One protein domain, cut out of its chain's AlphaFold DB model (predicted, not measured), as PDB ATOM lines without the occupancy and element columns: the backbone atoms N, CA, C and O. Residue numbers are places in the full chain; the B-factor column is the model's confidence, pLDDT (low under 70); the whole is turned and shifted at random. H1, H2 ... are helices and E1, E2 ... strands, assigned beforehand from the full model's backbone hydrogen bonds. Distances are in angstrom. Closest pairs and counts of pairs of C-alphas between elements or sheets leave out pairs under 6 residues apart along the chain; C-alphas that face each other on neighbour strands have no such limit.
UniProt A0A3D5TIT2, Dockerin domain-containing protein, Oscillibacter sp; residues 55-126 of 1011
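What this domain is: This is residues 55 to 126 of the 1011 residues of the protein "Dockerin domain-containing protein" of Oscillibacter sp (UniProt A0A3D5TIT2). A twisted antiparallel sheet of four strands, in the order E4, E3, E5, E6, runs through the middle, with the small hairpin of E1 and E2 on one side of it and the short helix H1 loosely placed on the other. Between E4 and H1 a long link swings outward, and residues 93 to 98, of which 96 to 98 belong to H1, stick out. The printed part has 72 residues, with one named helix and six named strands in the order E1, E2, E3, E4, H1, E5, E6, and its class is mixed, helices and strands. It is compact, with a radius of gyration of the C-alphas of 12.0 A, and spans 31 by 28 by 22 A.

How they stand to each other: E1, residues 57 to 61, and E2, residues 64 to 66, form an antiparallel hairpin at 123 degrees, with N 57 and O 66 2.9 A apart, within hydrogen-bond range. The closest C-alphas of E2 and E3, residues 70 to 75, are those of Ile 66 and Tyr 72, 7.6 A apart. E3 and E4, residues 80 to 84, form the next antiparallel hairpin, at 160 degrees, with N 73 and O 81 at 2.8 A. H1, residues 96 to 104, only grazes the four-stranded sheet, with its residues 99 to 103, and every O i to N i+4 pair inside it is within hydrogen-bond range. Its closest C-alpha pair with E5, residues 108 to 115, is Tyr 102 and Leu 108, 7.0 A apart. E4, H1 and E5 make a split strand-helix-strand unit, two strands running the same way with E3 between them in the sheet, and its crossover is right-handed. E5 is also the antiparallel neighbour of E3, at 170 degrees, with N 72 and O 112 at 2.8 A. The closest C-alphas of E2 and E5 are those of Ile 66 and Tyr 114, 7.4 A apart. E5 and E6, residues 118 to 123, form the last hairpin, antiparallel at 176 degrees, with N 111 and O 122 at 2.8 A. E1 and H1 are apart.

Where its parts are: E1 begins at C-alpha 57, (-6.512, -30.131, 25.660), and is 8.1 A long; E2 is 6.3 A. E3 measures 16.5 A and E4 13.5 A. H1 begins at C-alpha 96, (-19.595, -28.984, 2.885), and is 12.3 A long. E5 is the longest strand, 20.9 A, and E6, 16.8 A, ends at C-alpha 123, (-10.023, -37.318, 10.947).

The domain as a whole: The two C-alphas farthest apart, those of Asn 77 and Asn 90, are 33.4 A apart. The printed part has no cut. The link from E4 to H1, 11 residues, is long, and the other links are tight. The mean pLDDT of the printed part is 88.3, and residues 89 to 96 are under 70.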
ATOM      1  N   PRO A  55      -9.517 -24.277  28.843       90.62
ATOM      2  CA  PRO A  55      -8.288 -25.011  29.124       90.62
ATOM      3  C   PRO A  55      -7.723 -25.673  27.862       90.62
ATOM      4  O   PRO A  55      -8.465 -26.042  26.946       90.62
ATOM      5  N   THR A  56      -6.400 -25.838  27.841       91.88
ATOM      6  CA  THR A  56      -5.658 -26.565  26.804       91.88
ATOM      7  C   THR A  56      -5.968 -28.061  26.874       91.88
ATOM      8  O   THR A  56      -5.920 -28.655  27.950       91.88
ATOM      9  N   LEU A  57      -6.247 -28.692  25.732       93.25
ATOM     10  CA  LEU A  57      -6.512 -30.131  25.660       93.25
ATOM     11  C   LEU A  57      -5.196 -30.873  25.393       93.25
ATOM     12  O   LEU A  57      -4.664 -30.826  24.284       93.25
ATOM     13  N   THR A  58      -4.669 -31.556  26.411       91.56
ATOM     14  CA  THR A  58      -3.396 -32.306  26.345       91.56
ATOM     15  C   THR A  58      -3.560 -33.750  25.869       91.56
ATOM     16  O   THR A  58      -2.609 -34.349  25.374       91.56
ATOM     17  N   ASN A  59      -4.761 -34.319  26.024       89.62
ATOM     18  CA  ASN A  59      -5.022 -35.752  25.819       89.62
ATOM     19  C   ASN A  59      -5.734 -36.058  24.485       89.62
ATOM     20  O   ASN A  59      -5.779 -37.211  24.064       89.62
ATOM     21  N   LEU A  60      -6.272 -35.035  23.805       91.44
ATOM     22  CA  LEU A  60      -7.071 -35.190  22.582       91.44
ATOM     23  C   LEU A  60      -6.238 -35.654  21.373       91.44
ATOM     24  O   LEU A  60      -6.736 -36.385  20.515       91.44
ATOM     25  N   VAL A  61      -4.975 -35.225  21.289       90.31
ATOM     26  CA  VAL A  61      -4.009 -35.695  20.291       90.31
ATOM     27  C   VAL A  61      -2.693 -35.996  20.998       90.31
ATOM     28  O   VAL A  61      -2.067 -35.110  21.570       90.31
ATOM     29  N   GLU A  62      -2.276 -37.261  20.958       84.38
ATOM     30  CA  GLU A  62      -1.080 -37.739  21.653       84.38
ATOM     31  C   GLU A  62       0.170 -36.945  21.226       84.38
ATOM     32  O   GLU A  62       0.488 -36.857  20.041       84.38
ATOM     33  N   GLY A  63       0.850 -36.332  22.200       85.19
ATOM     34  CA  GLY A  63       2.037 -35.505  21.971       85.19
ATOM     35  C   GLY A  63       1.777 -34.094  21.423       85.19
ATOM     36  O   GLY A  63       2.727 -33.453  20.982       85.19
ATOM     37  N   THR A  64       0.536 -33.584  21.405       91.56
ATOM     38  CA  THR A  64       0.240 -32.203  20.968       91.56
ATOM     39  C   THR A  64      -0.761 -31.498  21.881       91.56
ATOM     40  O   THR A  64      -1.894 -31.939  22.045       91.56
ATOM     41  N   GLU A  65      -0.372 -30.334  22.402       94.00
ATOM     42  CA  GLU A  65      -1.253 -29.447  23.164       94.00
ATOM     43  C   GLU A  65      -2.180 -28.634  22.244       94.00
ATOM     44  O   GLU A  65      -1.723 -27.803  21.450       94.00
ATOM     45  N   ILE A  66      -3.495 -28.843  22.372       94.75
ATOM     46  CA  ILE A  66      -4.523 -28.096  21.633       94.75
ATOM     47  C   ILE A  66      -4.986 -26.900  22.471       94.75
ATOM     48  O   ILE A  66      -5.744 -27.046  23.430       94.75
ATOM     49  N   ILE A  67      -4.525 -25.708  22.106       93.12
ATOM     50  CA  ILE A  67      -4.845 -24.439  22.772       93.12
ATOM     51  C   ILE A  67      -6.095 -23.834  22.114       93.12
ATOM     52  O   ILE A  67      -6.257 -23.932  20.898       93.12
ATOM     53  N   TYR A  68      -6.969 -23.197  22.897       90.88
ATOM     54  CA  TYR A  68      -8.148 -22.501  22.367       90.88
ATOM     55  C   TYR A  68      -7.772 -21.307  21.458       90.88
ATOM     56  O   TYR A  68      -6.642 -20.809  21.487       90.88
ATOM     57  N   GLY A  69      -8.716 -20.856  20.629       92.88
ATOM     58  CA  GLY A  69      -8.508 -19.804  19.628       92.88
ATOM     59  C   GLY A  69      -7.664 -20.253  18.430       92.88
ATOM     60  O   GLY A  69      -7.138 -19.413  17.695       92.88
ATOM     61  N   HIS A  70      -7.478 -21.566  18.241       95.19
ATOM     62  CA  HIS A  70      -6.612 -22.122  17.201       95.19
ATOM     63  C   HIS A  70      -7.206 -23.346  16.492       95.19
ATOM     64  O   HIS A  70      -7.940 -24.152  17.065       95.19
ATOM     65  N   VAL A  71      -6.812 -23.504  15.230       95.38
ATOM     66  CA  VAL A  71      -7.011 -24.706  14.419       95.38
ATOM     67  C   VAL A  71      -5.664 -25.366  14.128       95.38
ATOM     68  O   VAL A  71      -4.679 -24.694  13.809       95.38
ATOM     69  N   TYR A  72      -5.634 -26.689  14.252       97.31
ATOM     70  CA  TYR A  72      -4.464 -27.541  14.091       97.31
ATOM     71  C   TYR A  72      -4.683 -28.527  12.940       97.31
ATOM     72  O   TYR A  72      -5.673 -29.262  12.935       97.31
ATOM     73  N   PHE A  73      -3.745 -28.568  11.995       96.88
ATOM     74  CA  PHE A  73      -3.736 -29.467  10.838       96.88
ATOM     75  C   PHE A  73      -2.585 -30.465  10.972       96.88
ATOM     76  O   PHE A  73      -1.424 -30.062  11.019       96.88
ATOM     77  N   PHE A  74      -2.897 -31.758  11.020       96.75
ATOM     78  CA  PHE A  74      -1.925 -32.835  11.221       96.75
ATOM     79  C   PHE A  74      -1.680 -33.581   9.910       96.75
ATOM     80  O   PHE A  74      -2.620 -34.140   9.343       96.75
ATOM     81  N   TYR A  75      -0.433 -33.625   9.439       95.75
ATOM     82  CA  TYR A  75      -0.052 -34.253   8.173       95.75
ATOM     83  C   TYR A  75       0.720 -35.567   8.378       95.75
ATOM     84  O   TYR A  75       1.457 -35.742   9.346       95.75
ATOM     85  N   LYS A  76       0.613 -36.477   7.402       94.19
ATOM     86  CA  LYS A  76       1.214 -37.828   7.393       94.19
ATOM     87  C   LYS A  76       2.737 -37.856   7.575       94.19
ATOM     88  O   LYS A  76       3.278 -38.876   7.989       94.19
ATOM     89  N   ASN A  77       3.431 -36.764   7.263       92.50
ATOM     90  CA  ASN A  77       4.874 -36.611   7.469       92.50
ATOM     91  C   ASN A  77       5.249 -36.125   8.887       92.50
ATOM     92  O   ASN A  77       6.404 -35.780   9.113       92.50
ATOM     93  N   GLY A  78       4.293 -36.054   9.819       89.75
ATOM     94  CA  GLY A  78       4.498 -35.555  11.182       89.75
ATOM     95  C   GLY A  78       4.449 -34.029  11.317       89.75
ATOM     96  O   GLY A  78       4.559 -33.518  12.427       89.75
ATOM     97  N   ARG A  79       4.259 -33.281  10.219       93.94
ATOM     98  CA  ARG A  79       4.086 -31.823  10.278       93.94
ATOM     99  C   ARG A  79       2.744 -31.484  10.927       93.94
ATOM    100  O   ARG A  79       1.706 -32.004  10.519       93.94
ATOM    101  N   VAL A  80       2.771 -30.546  11.870       95.44
ATOM    102  CA  VAL A  80       1.574 -29.925  12.448       95.44
ATOM    103  C   VAL A  80       1.590 -28.441  12.101       95.44
ATOM    104  O   VAL A  80       2.549 -27.743  12.426       95.44
ATOM    105  N   GLU A  81       0.550 -27.949  11.432       95.38
ATOM    106  CA  GLU A  81       0.335 -26.508  11.277       95.38
ATOM    107  C   GLU A  81      -0.678 -26.011  12.302       95.38
ATOM    108  O   GLU A  81      -1.716 -26.637  12.495       95.38
ATOM    109  N   ARG A  82      -0.410 -24.850  12.905       96.19
ATOM    110  CA  ARG A  82      -1.339 -24.149  13.796       96.19
ATOM    111  C   ARG A  82      -1.676 -22.787  13.201       96.19
ATOM    112  O   ARG A  82      -0.769 -22.033  12.855       96.19
ATOM    113  N   ARG A  83      -2.963 -22.450  13.125       95.00
ATOM    114  CA  ARG A  83      -3.464 -21.137  12.682       95.00
ATOM    115  C   ARG A  83      -4.465 -20.616  13.715       95.00
ATOM    116  O   ARG A  83      -5.116 -21.422  14.372       95.00
ATOM    117  N   SER A  84      -4.580 -19.304  13.893       93.31
ATOM    118  CA  SER A  84      -5.626 -18.739  14.758       93.31
ATOM    119  C   SER A  84      -7.001 -18.915  14.108       93.31
ATOM    120  O   SER A  84      -7.116 -18.861  12.883       93.31
ATOM    121  N   VAL A  85      -8.035 -19.135  14.917       89.50
ATOM    122  CA  VAL A  85      -9.419 -19.318  14.461       89.50
ATOM    123  C   VAL A  85     -10.379 -18.659  15.447       89.50
ATOM    124  O   VAL A  85     -10.106 -18.609  16.643       89.50
ATOM    125  N   ILE A  86     -11.507 -18.176  14.935       86.88
ATOM    126  CA  ILE A  86     -12.670 -17.773  15.728       86.88
ATOM    127  C   ILE A  86     -13.812 -18.653  15.235       86.88
ATOM    128  O   ILE A  86     -14.063 -18.688  14.028       86.88
ATOM    129  N   ILE A  87     -14.461 -19.401  16.128       84.94
ATOM    130  CA  ILE A  87     -15.517 -20.346  15.737       84.94
ATOM    131  C   ILE A  87     -16.881 -19.761  16.097       84.94
ATOM    132  O   ILE A  87     -17.193 -19.531  17.261       84.94
ATOM    133  N   ASN A  88     -17.718 -19.561  15.082       77.31
ATOM    134  CA  ASN A  88     -19.123 -19.214  15.249       77.31
ATOM    135  C   ASN A  88     -19.970 -20.500  15.175       77.31
ATOM    136  O   ASN A  88     -19.949 -21.170  14.139       77.31
ATOM    137  N   PRO A  89     -20.745 -20.853  16.218       64.81
ATOM    138  CA  PRO A  89     -21.516 -22.097  16.233       64.81
ATOM    139  C   PRO A  89     -22.619 -22.159  15.163       64.81
ATOM    140  O   PRO A  89     -23.047 -23.256  14.807       64.81
ATOM    141  N   ASN A  90     -23.060 -21.021  14.615       65.00
ATOM    142  CA  ASN A  90     -24.031 -20.998  13.515       65.00
ATOM    143  C   ASN A  90     -23.385 -21.360  12.167       65.00
ATOM    144  O   ASN A  90     -23.976 -22.099  11.380       65.00
ATOM    145  N   ASP A  91     -22.152 -20.906  11.924       67.69
ATOM    146  CA  ASP A  91     -21.422 -21.190  10.679       67.69
ATOM    147  C   ASP A  91     -21.030 -22.676  10.598       67.69
ATOM    148  O   ASP A  91     -20.956 -23.260   9.518       67.69
ATOM    149  N   CYS A  92     -20.888 -23.329  11.757       64.19
ATOM    150  CA  CYS A  92     -20.622 -24.758  11.880       64.19
ATOM    151  C   CYS A  92     -21.729 -25.685  11.341       64.19
ATOM    152  O   CYS A  92     -21.496 -26.892  11.295       64.19
ATOM    153  N   GLN A  93     -22.907 -25.188  10.946       61.81
ATOM    154  CA  GLN A  93     -24.016 -26.040  10.489       61.81
ATOM    155  C   GLN A  93     -23.860 -26.540   9.037       61.81
ATOM    156  O   GLN A  93     -24.387 -27.605   8.710       61.81
ATOM    157  N   TYR A  94     -23.102 -25.830   8.184       63.72
ATOM    158  CA  TYR A  94     -23.034 -26.075   6.731       63.72
ATOM    159  C   TYR A  94     -21.586 -26.181   6.203       63.72
ATOM    160  O   TYR A  94     -21.134 -25.394   5.374       63.72
ATOM    161  N   ASN A  95     -20.840 -27.189   6.661       67.62
ATOM    162  CA  ASN A  95     -19.391 -27.316   6.412       67.62
ATOM    163  C   ASN A  95     -18.992 -28.091   5.134       67.62
ATOM    164  O   ASN A  95     -17.875 -28.608   5.068       67.62
ATOM    165  N   THR A  96     -19.853 -28.196   4.114       66.94
ATOM    166  CA  THR A  96     -19.595 -28.984   2.885       66.94
ATOM    167  C   THR A  96     -18.248 -28.642   2.233       66.94
ATOM    168  O   THR A  96     -17.434 -29.536   1.992       66.94
ATOM    169  N   ASN A  97     -17.961 -27.348   2.060       71.69
ATOM    170  CA  ASN A  97     -16.718 -26.870   1.444       71.69
ATOM    171  C   ASN A  97     -15.477 -27.167   2.309       71.69
ATOM    172  O   ASN A  97     -14.423 -27.507   1.775       71.69
ATOM    173  N   LEU A  98     -15.591 -27.081   3.642       78.62
ATOM    174  CA  LEU A  98     -14.496 -27.423   4.565       78.62
ATOM    175  C   LEU A  98     -14.198 -28.926   4.529       78.62
ATOM    176  O   LEU A  98     -13.041 -29.324   4.426       78.62
ATOM    177  N   ARG A  99     -15.243 -29.760   4.554       81.12
ATOM    178  CA  ARG A  99     -15.145 -31.220   4.422       81.12
ATOM    179  C   ARG A  99     -14.453 -31.619   3.118       81.12
ATOM    180  O   ARG A  99     -13.576 -32.479   3.129       81.12
ATOM    181  N   GLU A 100     -14.839 -31.013   2.000       83.69
ATOM    182  CA  GLU A 100     -14.258 -31.307   0.686       83.69
ATOM    183  C   GLU A 100     -12.818 -30.808   0.568       83.69
ATOM    184  O   GLU A 100     -11.963 -31.570   0.116       83.69
ATOM    185  N   GLY A 101     -12.514 -29.613   1.087       86.19
ATOM    186  CA  GLY A 101     -11.144 -29.114   1.216       86.19
ATOM    187  C   GLY A 101     -10.247 -30.041   2.045       86.19
ATOM    188  O   GLY A 101      -9.169 -30.421   1.602       86.19
ATOM    189  N   TYR A 102     -10.694 -30.489   3.222       90.75
ATOM    190  CA  TYR A 102      -9.905 -31.403   4.061       90.75
ATOM    191  C   TYR A 102      -9.737 -32.793   3.421       90.75
ATOM    192  O   TYR A 102      -8.698 -33.437   3.591       90.75
ATOM    193  N   LYS A 103     -10.727 -33.260   2.643       87.25
ATOM    194  CA  LYS A 103     -10.625 -34.516   1.883       87.25
ATOM    195  C   LYS A 103      -9.678 -34.418   0.687       87.25
ATOM    196  O   LYS A 103      -9.000 -35.417   0.428       87.25
ATOM    197  N   SER A 104      -9.606 -33.274   0.003       90.69
ATOM    198  CA  SER A 104      -8.704 -33.050  -1.137       90.69
ATOM    199  C   SER A 104      -7.269 -32.707  -0.725       90.69
ATOM    200  O   SER A 104      -6.338 -33.036  -1.459       90.69
ATOM    201  N   GLU A 105      -7.068 -32.121   0.461       92.12
ATOM    202  CA  GLU A 105      -5.743 -31.750   0.964       92.12
ATOM    203  C   GLU A 105      -4.813 -32.970   1.092       92.12
ATOM    204  O   GLU A 105      -5.116 -33.977   1.753       92.12
ATOM    205  N   THR A 106      -3.648 -32.879   0.449       91.94
ATOM    206  CA  THR A 106      -2.754 -34.023   0.260       91.94
ATOM    207  C   THR A 106      -1.961 -34.303   1.528       91.94
ATOM    208  O   THR A 106      -1.219 -33.471   2.042       91.94
ATOM    209  N   GLY A 107      -2.097 -35.525   2.043       92.06
ATOM    210  CA  GLY A 107      -1.378 -35.970   3.236       92.06
ATOM    211  C   GLY A 107      -1.941 -35.455   4.564       92.06
ATOM    212  O   GLY A 107      -1.457 -35.904   5.599       92.06
ATOM    213  N   LEU A 108      -2.962 -34.591   4.569       95.81
ATOM    214  CA  LEU A 108      -3.686 -34.200   5.783       95.81
ATOM    215  C   LEU A 108      -4.402 -35.418   6.389       95.81
ATOM    216  O   LEU A 108      -5.077 -36.159   5.675       95.81
ATOM    217  N   GLN A 109      -4.258 -35.641   7.694       94.75
ATOM    218  CA  GLN A 109      -4.799 -36.802   8.413       94.75
ATOM    219  C   GLN A 109      -5.869 -36.440   9.443       94.75
ATOM    220  O   GLN A 109      -6.830 -37.190   9.589       94.75
ATOM    221  N   ARG A 110      -5.705 -35.320  10.155       95.50
ATOM    222  CA  ARG A 110      -6.620 -34.864  11.211       95.50
ATOM    223  C   ARG A 110      -6.668 -33.338  11.231       95.50
ATOM    224  O   ARG A 110      -5.654 -32.691  10.965       95.50
ATOM    225  N   VAL A 111      -7.826 -32.777  11.564       94.88
ATOM    226  CA  VAL A 111      -8.015 -31.348  11.842       94.88
ATOM    227  C   VAL A 111      -8.747 -31.201  13.168       94.88
ATOM    228  O   VAL A 111      -9.763 -31.857  13.400       94.88
ATOM    229  N   VAL A 112      -8.223 -30.334  14.030       96.19
ATOM    230  CA  VAL A 112      -8.823 -29.997  15.323       96.19
ATOM    231  C   VAL A 112      -8.941 -28.482  15.404       96.19
ATOM    232  O   VAL A 112      -7.925 -27.795  15.458       96.19
ATOM    233  N   SER A 113     -10.165 -27.959  15.380       93.81
ATOM    234  CA  SER A 113     -10.446 -26.528  15.547       93.81
ATOM    235  C   SER A 113     -11.076 -26.313  16.913       93.81
ATOM    236  O   SER A 113     -12.102 -26.929  17.194       93.81
ATOM    237  N   TYR A 114     -10.471 -25.490  17.765       94.94
ATOM    238  CA  TYR A 114     -10.923 -25.312  19.140       94.94
ATOM    239  C   TYR A 114     -10.938 -23.838  19.536       94.94
ATOM    240  O   TYR A 114      -9.899 -23.177  19.559       94.94
ATOM    241  N   ASP A 115     -12.117 -23.320  19.866       92.00
ATOM    242  CA  ASP A 115     -12.307 -21.939  20.307       92.00
ATOM    243  C   ASP A 115     -13.535 -21.808  21.216       92.00
ATOM    244  O   ASP A 115     -14.574 -22.396  20.938       92.00
ATOM    245  N   ASN A 116     -13.410 -21.041  22.303       87.00
ATOM    246  CA  ASN A 116     -14.504 -20.628  23.197       87.00
ATOM    247  C   ASN A 116     -15.547 -21.710  23.577       87.00
ATOM    248  O   ASN A 116     -16.738 -21.421  23.699       87.00
ATOM    249  N   GLY A 117     -15.112 -22.955  23.805       90.31
ATOM    250  CA  GLY A 117     -16.004 -24.068  24.163       90.31
ATOM    251  C   GLY A 117     -16.673 -24.759  22.975       90.31
ATOM    252  O   GLY A 117     -17.619 -25.519  23.164       90.31
ATOM    253  N   ILE A 118     -16.176 -24.531  21.761       93.06
ATOM    254  CA  ILE A 118     -16.564 -25.231  20.538       93.06
ATOM    255  C   ILE A 118     -15.346 -25.996  20.024       93.06
ATOM    256  O   ILE A 118     -14.269 -25.427  19.848       93.06
ATOM    257  N   LEU A 119     -15.521 -27.291  19.774       94.94
ATOM    258  CA  LEU A 119     -14.508 -28.181  19.222       94.94
ATOM    259  C   LEU A 119     -15.039 -28.786  17.922       94.94
ATOM    260  O   LEU A 119     -15.954 -29.603  17.948       94.94
ATOM    261  N   MET A 120     -14.465 -28.410  16.781       93.44
ATOM    262  CA  MET A 120     -14.711 -29.092  15.509       93.44
ATOM    263  C   MET A 120     -13.640 -30.162  15.313       93.44
ATOM    264  O   MET A 120     -12.444 -29.857  15.365       93.44
ATOM    265  N   TYR A 121     -14.058 -31.401  15.061       94.00
ATOM    266  CA  TYR A 121     -13.141 -32.528  14.904       94.00
ATOM    267  C   TYR A 121     -13.333 -33.228  13.559       94.00
ATOM    268  O   TYR A 121     -14.451 -33.586  13.185       94.00
ATOM    269  N   TRP A 122     -12.229 -33.466  12.854       93.88
ATOM    270  CA  TRP A 122     -12.200 -34.233  11.612       93.88
ATOM    271  C   TRP A 122     -10.963 -35.127  11.557       93.88
ATOM    272  O   TRP A 122      -9.873 -34.714  11.954       93.88
ATOM    273  N   SER A 123     -11.115 -36.348  11.046       92.25
ATOM    274  CA  SER A 123     -10.023 -37.318  10.947       92.25
ATOM    275  C   SER A 123     -10.249 -38.314   9.815       92.25
ATOM    276  O   SER A 123     -11.379 -38.726   9.555       92.25
ATOM    277  N   ARG A 124      -9.160 -38.754   9.175       91.31
ATOM    278  CA  ARG A 124      -9.153 -39.901   8.255       91.31
ATOM    279  C   ARG A 124      -9.023 -41.250   8.976       91.31
ATOM    280  O   ARG A 124      -9.146 -42.286   8.326       91.31
ATOM    281  N   PHE A 125      -8.728 -41.266  10.278       88.50
ATOM    282  CA  PHE A 125      -8.548 -42.504  11.036       88.50
ATOM    283  C   PHE A 125      -9.896 -43.077  11.497       88.50
ATOM    284  O   PHE A 125     -10.685 -42.392  12.146       88.50
ATOM    285  N   GLU A 126     -10.150 -44.361  11.213       87.25
ATOM    286  CA  GLU A 126     -11.241 -45.081  11.880       87.25
ATOM    287  C   GLU A 126     -10.850 -45.404  13.331       87.25
ATOM    288  O   GLU A 126      -9.754 -45.900  13.595       87.25
TER     289      GLU A 126